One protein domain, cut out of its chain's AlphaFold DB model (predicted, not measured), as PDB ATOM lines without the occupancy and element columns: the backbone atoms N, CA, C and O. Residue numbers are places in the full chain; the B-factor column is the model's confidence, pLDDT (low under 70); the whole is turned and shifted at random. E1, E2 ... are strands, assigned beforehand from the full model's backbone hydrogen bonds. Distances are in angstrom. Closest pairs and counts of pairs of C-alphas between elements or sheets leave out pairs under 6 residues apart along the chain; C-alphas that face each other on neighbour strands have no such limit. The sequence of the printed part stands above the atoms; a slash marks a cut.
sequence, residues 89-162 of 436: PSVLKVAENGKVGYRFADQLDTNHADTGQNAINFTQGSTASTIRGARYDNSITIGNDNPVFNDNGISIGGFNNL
ATOM      1  N   PRO A  89      -9.093 -27.763 -10.366       65.31
ATOM      2  CA  PRO A  89      -9.016 -26.350 -10.717       65.31
ATOM      3  C   PRO A  89      -9.579 -25.530  -9.561       65.31
ATOM      4  O   PRO A  89     -10.603 -25.907  -9.021       65.31
ATOM      5  N   SER A  90      -8.997 -24.379  -9.211       75.00
ATOM      6  CA  SER A  90      -9.530 -23.527  -8.130       75.00
ATOM      7  C   SER A  90     -11.009 -23.161  -8.317       75.00
ATOM      8  O   SER A  90     -11.713 -22.942  -7.335       75.00
ATOM      9  N   VAL A  91     -11.493 -23.165  -9.563       79.50
ATOM     10  CA  VAL A  91     -12.901 -23.025  -9.936       79.50
ATOM     11  C   VAL A  91     -13.348 -24.238 -10.757       79.50
ATOM     12  O   VAL A  91     -12.804 -24.511 -11.827       79.50
ATOM     13  N   LEU A  92     -14.378 -24.935 -10.285       80.50
ATOM     14  CA  LEU A  92     -15.006 -26.070 -10.947       80.50
ATOM     15  C   LEU A  92     -16.192 -25.602 -11.800       80.50
ATOM     16  O   LEU A  92     -17.078 -24.897 -11.311       80.50
ATOM     17  N   LYS A  93     -16.236 -26.032 -13.067       83.81
ATOM     18  CA  LYS A  93     -17.448 -25.957 -13.892       83.81
ATOM     19  C   LYS A  93     -18.376 -27.101 -13.490       83.81
ATOM     20  O   LYS A  93     -17.992 -28.260 -13.618       83.81
ATOM     21  N   VAL A  94     -19.588 -26.781 -13.061       78.38
ATOM     22  CA  VAL A  94     -20.566 -27.763 -12.575       78.38
ATOM     23  C   VAL A  94     -21.857 -27.715 -13.375       78.38
ATOM     24  O   VAL A  94     -22.207 -26.686 -13.953       78.38
ATOM     25  N   ALA A  95     -22.542 -28.857 -13.437       79.88
ATOM     26  CA  ALA A  95     -23.859 -28.994 -14.042       79.88
ATOM     27  C   ALA A  95     -24.836 -29.552 -12.998       79.88
ATOM     28  O   ALA A  95     -24.738 -30.712 -12.607       79.88
ATOM     29  N   GLU A  96     -25.775 -28.723 -12.550       72.50
ATOM     30  CA  GLU A  96     -26.709 -29.007 -11.456       72.50
ATOM     31  C   GLU A  96     -28.131 -28.706 -11.932       72.50
ATOM     32  O   GLU A  96     -28.400 -27.630 -12.463       72.50
ATOM     33  N   ASN A  97     -29.051 -29.668 -11.807       71.75
ATOM     34  CA  ASN A  97     -30.458 -29.514 -12.215       71.75
ATOM     35  C   ASN A  97     -30.658 -28.972 -13.649       71.75
ATOM     36  O   ASN A  97     -31.582 -28.203 -13.917       71.75
ATOM     37  N   GLY A  98     -29.776 -29.353 -14.579       71.75
ATOM     38  CA  GLY A  98     -29.818 -28.893 -15.971       71.75
ATOM     39  C   GLY A  98     -29.280 -27.475 -16.202       71.75
ATOM     40  O   GLY A  98     -29.383 -26.975 -17.319       71.75
ATOM     41  N   LYS A  99     -28.694 -26.836 -15.184       74.19
ATOM     42  CA  LYS A  99     -28.013 -25.540 -15.275       74.19
ATOM     43  C   LYS A  99     -26.506 -25.723 -15.168       74.19
ATOM     44  O   LYS A  99     -26.041 -26.617 -14.471       74.19
ATOM     45  N   VAL A 100     -25.749 -24.887 -15.874       76.19
ATOM     46  CA  VAL A 100     -24.281 -24.945 -15.883       76.19
ATOM     47  C   VAL A 100     -23.708 -23.675 -15.270       76.19
ATOM     48  O   VAL A 100     -24.001 -22.590 -15.771       76.19
ATOM     49  N   GLY A 101     -22.860 -23.810 -14.253       78.06
ATOM     50  CA  GLY A 101     -22.253 -22.694 -13.527       78.06
ATOM     51  C   GLY A 101     -20.835 -22.993 -13.037       78.06
ATOM     52  O   GLY A 101     -20.215 -23.978 -13.444       78.06
ATOM     53  N   TYR A 102     -20.313 -22.109 -12.186       82.12
ATOM     54  CA  TYR A 102     -18.953 -22.168 -11.650       82.12
ATOM     55  C   TYR A 102     -18.946 -21.966 -10.125       82.12
ATOM     56  O   TYR A 102     -19.599 -21.049  -9.623       82.12
ATOM     57  N   ARG A 103     -18.186 -22.793  -9.392       78.56
ATOM     58  CA  ARG A 103     -17.960 -22.688  -7.929       78.56
ATOM     59  C   ARG A 103     -16.503 -22.987  -7.563       78.56
ATOM     60  O   ARG A 103     -15.772 -23.490  -8.409       78.56
ATOM     61  N   PHE A 104     -16.062 -22.699  -6.336       75.31
ATOM     62  CA  PHE A 104     -14.725 -23.116  -5.886       75.31
ATOM     63  C   PHE A 104     -14.630 -24.644  -5.734       75.31
ATOM     64  O   PHE A 104     -15.611 -25.312  -5.405       75.31
ATOM     65  N   ALA A 105     -13.452 -25.200  -6.004       68.94
ATOM     66  CA  ALA A 105     -13.206 -26.645  -6.012       68.94
ATOM     67  C   ALA A 105     -13.131 -27.322  -4.641       68.94
ATOM     68  O   ALA A 105     -13.321 -28.530  -4.542       68.94
ATOM     69  N   ASP A 106     -12.813 -26.566  -3.595       62.97
ATOM     70  CA  ASP A 106     -12.738 -27.050  -2.214       62.97
ATOM     71  C   ASP A 106     -14.122 -27.209  -1.569       62.97
ATOM     72  O   ASP A 106     -14.250 -27.642  -0.421       62.97
ATOM     73  N   GLN A 107     -15.180 -26.885  -2.312       62.03
ATOM     74  CA  GLN A 107     -16.541 -27.055  -1.850       62.03
ATOM     75  C   GLN A 107     -16.951 -28.519  -1.971       62.03
ATOM     76  O   GLN A 107     -17.128 -29.040  -3.072       62.03
ATOM     77  N   LEU A 108     -17.128 -29.178  -0.823       57.75
ATOM     78  CA  LEU A 108     -17.747 -30.501  -0.738       57.75
ATOM     79  C   LEU A 108     -19.056 -30.504  -1.541       57.75
ATOM     80  O   LEU A 108     -19.869 -29.594  -1.374       57.75
ATOM     81  N   ASP A 109     -19.287 -31.538  -2.359       57.81
ATOM     82  CA  ASP A 109     -20.501 -31.699  -3.190       57.81
ATOM     83  C   ASP A 109     -21.808 -31.673  -2.379       57.81
ATOM     84  O   ASP A 109     -22.901 -31.504  -2.911       57.81
ATOM     85  N   THR A 110     -21.709 -31.827  -1.061       57.62
ATOM     86  CA  THR A 110     -22.838 -31.716  -0.147       57.62
ATOM     87  C   THR A 110     -23.020 -30.328   0.448       57.62
ATOM     88  O   THR A 110     -23.934 -30.205   1.231       57.62
ATOM     89  N   ASN A 111     -22.207 -29.301   0.174       61.00
ATOM     90  CA  ASN A 111     -22.241 -28.017   0.909       61.00
ATOM     91  C   ASN A 111     -22.396 -26.762   0.022       61.00
ATOM     92  O   ASN A 111     -22.188 -25.645   0.501       61.00
ATOM     93  N   HIS A 112     -22.774 -26.912  -1.248       63.38
ATOM     94  CA  HIS A 112     -22.987 -25.787  -2.166       63.38
ATOM     95  C   HIS A 112     -24.459 -25.656  -2.569       63.38
ATOM     96  O   HIS A 112     -25.200 -26.632  -2.583       63.38
ATOM     97  N   ALA A 113     -24.872 -24.431  -2.894       64.06
ATOM     98  CA  ALA A 113     -26.144 -24.156  -3.553       64.06
ATOM     99  C   ALA A 113     -26.072 -24.512  -5.047       64.06
ATOM    100  O   ALA A 113     -24.981 -24.552  -5.619       64.06
ATOM    101  N   ASP A 114     -27.230 -24.706  -5.690       69.50
ATOM    102  CA  ASP A 114     -27.307 -24.814  -7.155       69.50
ATOM    103  C   ASP A 114     -26.726 -23.525  -7.770       69.50
ATOM    104  O   ASP A 114     -27.155 -22.405  -7.457       69.50
ATOM    105  N   THR A 115     -25.689 -23.689  -8.588       66.56
ATOM    106  CA  THR A 115     -24.896 -22.593  -9.158       66.56
ATOM    107  C   THR A 115     -25.679 -21.687 -10.102       66.56
ATOM    108  O   THR A 115     -25.230 -20.570 -10.324       66.56
ATOM    109  N   GLY A 116     -26.849 -22.100 -10.605       68.25
ATOM    110  CA  GLY A 116     -27.623 -21.337 -11.583       68.25
ATOM    111  C   GLY A 116     -27.034 -21.376 -12.999       68.25
ATOM    112  O   GLY A 116     -25.978 -21.947 -13.249       68.25
ATOM    113  N   GLN A 117     -27.745 -20.804 -13.980       70.25
ATOM    114  CA  GLN A 117     -27.304 -20.849 -15.380       70.25
ATOM    115  C   GLN A 117     -26.294 -19.731 -15.641       70.25
ATOM    116  O   GLN A 117     -26.611 -18.555 -15.462       70.25
ATOM    117  N   ASN A 118     -25.111 -20.097 -16.138       73.56
ATOM    118  CA  ASN A 118     -23.980 -19.207 -16.416       73.56
ATOM    119  C   ASN A 118     -23.578 -18.350 -15.210       73.56
ATOM    120  O   ASN A 118     -23.141 -17.210 -15.380       73.56
ATOM    121  N   ALA A 119     -23.773 -18.872 -14.005       76.38
ATOM    122  CA  ALA A 119     -23.577 -18.117 -12.788       76.38
ATOM    123  C   ALA A 119     -22.334 -18.573 -12.023       76.38
ATOM    124  O   ALA A 119     -21.893 -19.720 -12.123       76.38
ATOM    125  N   ILE A 120     -21.739 -17.621 -11.311       82.81
ATOM    126  CA  ILE A 120     -20.604 -17.821 -10.419       82.81
ATOM    127  C   ILE A 120     -21.159 -17.763  -9.002       82.81
ATOM    128  O   ILE A 120     -21.758 -16.753  -8.620       82.81
ATOM    129  N   ASN A 121     -20.980 -18.841  -8.242       79.06
ATOM    130  CA  ASN A 121     -21.520 -18.961  -6.895       79.06
ATOM    131  C   ASN A 121     -20.400 -19.032  -5.850       79.06
ATOM    132  O   ASN A 121     -19.648 -20.003  -5.787       79.06
ATOM    133  N   PHE A 122     -20.325 -18.002  -5.011       77.62
ATOM    134  CA  PHE A 122     -19.431 -17.876  -3.863       77.62
ATOM    135  C   PHE A 122     -20.207 -18.099  -2.560       77.62
ATOM    136  O   PHE A 122     -20.198 -17.267  -1.655       77.62
ATOM    137  N   THR A 123     -20.944 -19.202  -2.503       75.00
ATOM    138  CA  THR A 123     -21.715 -19.628  -1.333       75.00
ATOM    139  C   THR A 123     -20.862 -20.538  -0.463       75.00
ATOM    140  O   THR A 123     -20.350 -21.522  -0.984       75.00
ATOM    141  N   GLN A 124     -20.730 -20.279   0.841       68.25
ATOM    142  CA  GLN A 124     -20.012 -21.176   1.761       68.25
ATOM    143  C   GLN A 124     -20.924 -21.637   2.900       68.25
ATOM    144  O   GLN A 124     -21.341 -20.839   3.731       68.25
ATOM    145  N   GLY A 125     -21.232 -22.936   2.943       65.12
ATOM    146  CA  GLY A 125     -22.156 -23.516   3.918       65.12
ATOM    147  C   GLY A 125     -21.572 -24.605   4.797       65.12
ATOM    148  O   GLY A 125     -20.660 -25.328   4.401       65.12
ATOM    149  N   SER A 126     -22.167 -24.771   5.979       60.56
ATOM    150  CA  SER A 126     -21.918 -25.895   6.893       60.56
ATOM    151  C   SER A 126     -22.867 -27.085   6.677       60.56
ATOM    152  O   SER A 126     -22.712 -28.113   7.333       60.56
ATOM    153  N   THR A 127     -23.859 -26.952   5.786       61.53
ATOM    154  CA  THR A 127     -24.890 -27.966   5.495       61.53
ATOM    155  C   THR A 127     -25.224 -28.022   4.000       61.53
ATOM    156  O   THR A 127     -24.832 -27.140   3.231       61.53
ATOM    157  N   ALA A 128     -25.963 -29.054   3.585       62.75
ATOM    158  CA  ALA A 128     -26.412 -29.230   2.207       62.75
ATOM    159  C   ALA A 128     -27.608 -28.363   1.833       62.75
ATOM    160  O   ALA A 128     -28.587 -28.295   2.573       62.75
ATOM    161  N   SER A 129     -27.559 -27.758   0.641       67.12
ATOM    162  CA  SER A 129     -28.664 -26.978   0.079       67.12
ATOM    163  C   SER A 129     -28.818 -27.245  -1.415       67.12
ATOM    164  O   SER A 129     -27.949 -26.913  -2.203       67.12
ATOM    165  N   THR A 130     -29.974 -27.747  -1.841       69.69
ATOM    166  CA  THR A 130     -30.296 -27.936  -3.271       69.69
ATOM    167  C   THR A 130     -30.906 -26.697  -3.926       69.69
ATOM    168  O   THR A 130     -31.300 -26.726  -5.090       69.69
ATOM    169  N   ILE A 131     -31.037 -25.600  -3.178       71.62
ATOM    170  CA  ILE A 131     -31.709 -24.397  -3.654       71.62
ATOM    171  C   ILE A 131     -30.687 -23.468  -4.305       71.62
ATOM    172  O   ILE A 131     -29.616 -23.238  -3.750       71.62
ATOM    173  N   ARG A 132     -31.042 -22.928  -5.474       74.44
ATOM    174  CA  ARG A 132     -30.221 -22.007  -6.269       74.44
ATOM    175  C   ARG A 132     -29.949 -20.683  -5.560       74.44
ATOM    176  O   ARG A 132     -30.800 -20.215  -4.805       74.44
ATOM    177  N   GLY A 133     -28.819 -20.064  -5.900       74.94
ATOM    178  CA  GLY A 133     -28.493 -18.680  -5.561       74.94
ATOM    179  C   GLY A 133     -27.588 -18.528  -4.334       74.94
ATOM    180  O   GLY A 133     -26.894 -19.474  -3.960       74.94
ATOM    181  N   ALA A 134     -27.539 -17.326  -3.753       77.00
ATOM    182  CA  ALA A 134     -26.702 -17.055  -2.586       77.00
ATOM    183  C   ALA A 134     -27.336 -17.704  -1.348       77.00
ATOM    184  O   ALA A 134     -28.490 -17.423  -1.000       77.00
ATOM    185  N   ARG A 135     -26.589 -18.615  -0.717       76.81
ATOM    186  CA  ARG A 135     -26.975 -19.318   0.513       76.81
ATOM    187  C   ARG A 135     -25.930 -19.099   1.589       76.81
ATOM    188  O   ARG A 135     -24.767 -18.943   1.259       76.81
ATOM    189  N   TYR A 136     -26.337 -19.151   2.855       72.75
ATOM    190  CA  TYR A 136     -25.467 -18.884   4.013       72.75
ATOM    191  C   TYR A 136     -24.914 -17.458   4.043       72.75
ATOM    192  O   TYR A 136     -24.831 -16.794   3.015       72.75
ATOM    193  N   ASP A 137     -24.595 -16.963   5.232       74.12
ATOM    194  CA  ASP A 137     -24.269 -15.551   5.411       74.12
ATOM    195  C   ASP A 137     -23.024 -15.138   4.617       74.12
ATOM    196  O   ASP A 137     -22.109 -15.931   4.405       74.12
ATOM    197  N   ASN A 138     -22.999 -13.881   4.166       73.94
ATOM    198  CA  ASN A 138     -21.876 -13.280   3.430       73.94
ATOM    199  C   ASN A 138     -21.597 -13.868   2.030       73.94
ATOM    200  O   ASN A 138     -20.538 -13.612   1.455       73.94
ATOM    201  N   SER A 139     -22.542 -14.610   1.456       77.50
ATOM    202  CA  SER A 139     -22.379 -15.230   0.138       77.50
ATOM    203  C   SER A 139     -22.653 -14.294  -1.037       77.50
ATOM    204  O   SER A 139     -23.518 -13.416  -0.976       77.50
ATOM    205  N   ILE A 140     -21.951 -14.521  -2.152       79.69
ATOM    206  CA  ILE A 140     -22.086 -13.730  -3.384       79.69
ATOM    207  C   ILE A 140     -22.452 -14.640  -4.555       79.69
ATOM    208  O   ILE A 140     -21.825 -15.671  -4.775       79.69
ATOM    209  N   THR A 141     -23.428 -14.231  -5.361       79.19
ATOM    210  CA  THR A 141     -23.735 -14.863  -6.648       79.19
ATOM    211  C   THR A 141     -23.731 -13.848  -7.775       79.19
ATOM    212  O   THR A 141     -24.158 -12.706  -7.608       79.19
ATOM    213  N   ILE A 142     -23.226 -14.254  -8.937       80.38
ATOM    214  CA  ILE A 142     -23.169 -13.418 -10.135       80.38
ATOM    215  C   ILE A 142     -23.771 -14.202 -11.293       80.38
ATOM    216  O   ILE A 142     -23.327 -15.307 -11.568       80.38
ATOM    217  N   GLY A 143     -24.751 -13.635 -11.986       74.94
ATOM    218  CA  GLY A 143     -25.437 -14.244 -13.121       74.94
ATOM    219  C   GLY A 143     -26.950 -14.088 -13.016       74.94
ATOM    220  O   GLY A 143     -27.445 -13.276 -12.234       74.94
ATOM    221  N   ASN A 144     -27.685 -14.873 -13.804       74.62
ATOM    222  CA  ASN A 144     -29.142 -14.769 -13.879       74.62
ATOM    223  C   ASN A 144     -29.855 -15.838 -13.037       74.62
ATOM    224  O   ASN A 144     -29.357 -16.957 -12.894       74.62
ATOM    225  N   ASP A 145     -31.055 -15.507 -12.555       74.19
ATOM    226  CA  ASP A 145     -31.936 -16.384 -11.767       74.19
ATOM    227  C   ASP A 145     -31.343 -16.885 -10.435       74.19
ATOM    228  O   ASP A 145     -31.668 -17.989  -9.985       74.19
ATOM    229  N   ASN A 146     -30.488 -16.092  -9.791       74.69
ATOM    230  CA  ASN A 146     -29.825 -16.391  -8.522       74.69
ATOM    231  C   ASN A 146     -30.478 -15.638  -7.358       74.69
ATOM    232  O   ASN A 146     -30.091 -14.505  -7.060       74.69
ATOM    233  N   PRO A 147     -31.473 -16.235  -6.688       75.44
ATOM    234  CA  PRO A 147     -32.067 -15.638  -5.507       75.44
ATOM    235  C   PRO A 147     -31.119 -15.586  -4.307       75.44
ATOM    236  O   PRO A 147     -30.219 -16.409  -4.179       75.44
ATOM    237  N   VAL A 148     -31.331 -14.632  -3.405       74.88
ATOM    238  CA  VAL A 148     -30.608 -14.554  -2.123       74.88
ATOM    239  C   VAL A 148     -31.536 -15.041  -1.009       74.88
ATOM    240  O   VAL A 148     -32.713 -14.691  -1.004       74.88
ATOM    241  N   PHE A 149     -31.031 -15.864  -0.086       73.44
ATOM    242  CA  PHE A 149     -31.807 -16.415   1.040       73.44
ATOM    243  C   PHE A 149     -31.059 -16.318   2.384       73.44
ATOM    244  O   PHE A 149     -31.325 -17.110   3.288       73.44
ATOM    245  N   ASN A 150     -30.112 -15.392   2.532       67.19
ATOM    246  CA  ASN A 150     -29.211 -15.312   3.689       67.19
ATOM    247  C   ASN A 150     -28.918 -13.868   4.123       67.19
ATOM    248  O   ASN A 150     -29.205 -12.929   3.374       67.19
ATOM    249  N   ASP A 151     -28.268 -13.702   5.279       69.31
ATOM    250  CA  ASP A 151     -27.828 -12.389   5.749       69.31
ATOM    251  C   ASP A 151     -26.590 -11.928   4.979       69.31
ATOM    252  O   ASP A 151     -25.684 -12.707   4.675       69.31
ATOM    253  N   ASN A 152     -26.528 -10.634   4.656       68.56
ATOM    254  CA  ASN A 152     -25.422 -10.031   3.899       68.56
ATOM    255  C   ASN A 152     -25.158 -10.680   2.524       68.56
ATOM    256  O   ASN A 152     -24.041 -10.610   2.014       68.56
ATOM    257  N   GLY A 153     -26.159 -11.336   1.930       74.00
ATOM    258  CA  GLY A 153     -26.020 -11.956   0.620       74.00
ATOM    259  C   GLY A 153     -26.054 -10.940  -0.517       74.00
ATOM    260  O   GLY A 153     -26.845  -9.994  -0.506       74.00
ATOM    261  N   ILE A 154     -25.214 -11.153  -1.527       76.19
ATOM    262  CA  ILE A 154     -25.147 -10.315  -2.726       76.19
ATOM    263  C   ILE A 154     -25.525 -11.167  -3.935       76.19
ATOM    264  O   ILE A 154     -24.990 -12.253  -4.143       76.19
ATOM    265  N   SER A 155     -26.432 -10.656  -4.763       76.88
ATOM    266  CA  SER A 155     -26.731 -11.243  -6.067       76.88
ATOM    267  C   SER A 155     -26.661 -10.176  -7.150       76.88
ATOM    268  O   SER A 155     -27.335  -9.147  -7.072       76.88
ATOM    269  N   ILE A 156     -25.817 -10.412  -8.151       76.44
ATOM    270  CA  ILE A 156     -25.504  -9.474  -9.233       76.44
ATOM    271  C   ILE A 156     -25.932 -10.103 -10.557       76.44
ATOM    272  O   ILE A 156     -25.458 -11.180 -10.897       76.44
ATOM    273  N   GLY A 157     -26.788  -9.441 -11.335       70.81
ATOM    274  CA  GLY A 157     -27.260  -9.947 -12.631       70.81
ATOM    275  C   GLY A 157     -28.779  -9.872 -12.780       70.81
ATOM    276  O   GLY A 157     -29.452  -9.264 -11.957       70.81
ATOM    277  N   GLY A 158     -29.336 -10.420 -13.861       66.19
ATOM    278  CA  GLY A 158     -30.755 -10.266 -14.201       66.19
ATOM    279  C   GLY A 158     -31.670 -11.308 -13.550       66.19
ATOM    280  O   GLY A 158     -31.269 -12.447 -13.347       66.19
ATOM    281  N   PHE A 159     -32.930 -10.943 -13.283       67.62
ATOM    282  CA  PHE A 159     -33.970 -11.871 -12.796       67.62
ATOM    283  C   PHE A 159     -33.654 -12.553 -11.452       67.62
ATOM    284  O   PHE A 159     -34.153 -13.632 -11.134       67.62
ATOM    285  N   ASN A 160     -32.829 -11.912 -10.629       65.56
ATOM    286  CA  ASN A 160     -32.478 -12.405  -9.306       65.56
ATOM    287  C   ASN A 160     -33.605 -12.051  -8.318       65.56
ATOM    288  O   ASN A 160     -33.658 -10.943  -7.786       65.56
ATOM    289  N   ASN A 161     -34.544 -12.980  -8.108       62.78
ATOM    290  CA  ASN A 161     -35.632 -12.824  -7.134       62.78
ATOM    291  C   ASN A 161     -35.104 -12.884  -5.700       62.78
ATOM    292  O   ASN A 161     -34.282 -13.729  -5.397       62.78
ATOM    293  N   LEU A 162     -35.614 -12.076  -4.777       62.50
ATOM    294  CA  LEU A 162     -35.221 -12.170  -3.372       62.50
ATOM    295  C   LEU A 162     -36.369 -12.767  -2.555       62.50
ATOM    296  O   LEU A 162     -37.509 -12.321  -2.620       62.50
TER     297      LEU A 162
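What this domain is: This is residues 89 to 162 of the 436 residues of an uncharacterized protein of Nonlabens dokdonensis (UniProt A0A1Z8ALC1). With little regular structure, the model is a wall of five short strands in one strongly twisted sheet, and the long links fold back over one face of it, leaving the other bare. The printed part has 74 residues with five named strands, E1 to E5, and no named helix; the sheet is mixed, in the order E1, E2, E3, E4, E5. The class is all strand, with 26 residues in named elements. It is compact, radius of gyration of the C-alphas 10.6 A, spanning 28 by 24 by 20 A.

How they stand to each other: E3, residues 117 to 122, and E4, residues 140 to 144, are an antiparallel hairpin, N 120 to O 142 2.8 A. E2, residues 99 to 104, is parallel to E3, N 118 to O 100 2.8 A. E1, residues 91 to 96, forms an antiparallel hairpin with E2, N 92 to O 103 2.7 A. E5, residues 154 to 156, is parallel to E4, N 141 to O 154 2.8 A. E1 and E5 are the edge strands and are apart.

Where its parts are: E1 starts at C-alpha 91 (-12.901, -23.025, -9.936) and measures 15.1 A, E2 16.4 A, E3 14.3 A and E4 12.7 A. E5, 6.6 A, ends at C-alpha 156 (-25.504, -9.474, -9.233).

The domain as a whole: The C-alphas farthest apart, of Pro 89 and Leu 162, are 30.7 A apart. The printed part has no cut. The links E2 to E3 and E3 to E4 are long. pLDDT is under 70 at 28 residues, among them 105 to 116.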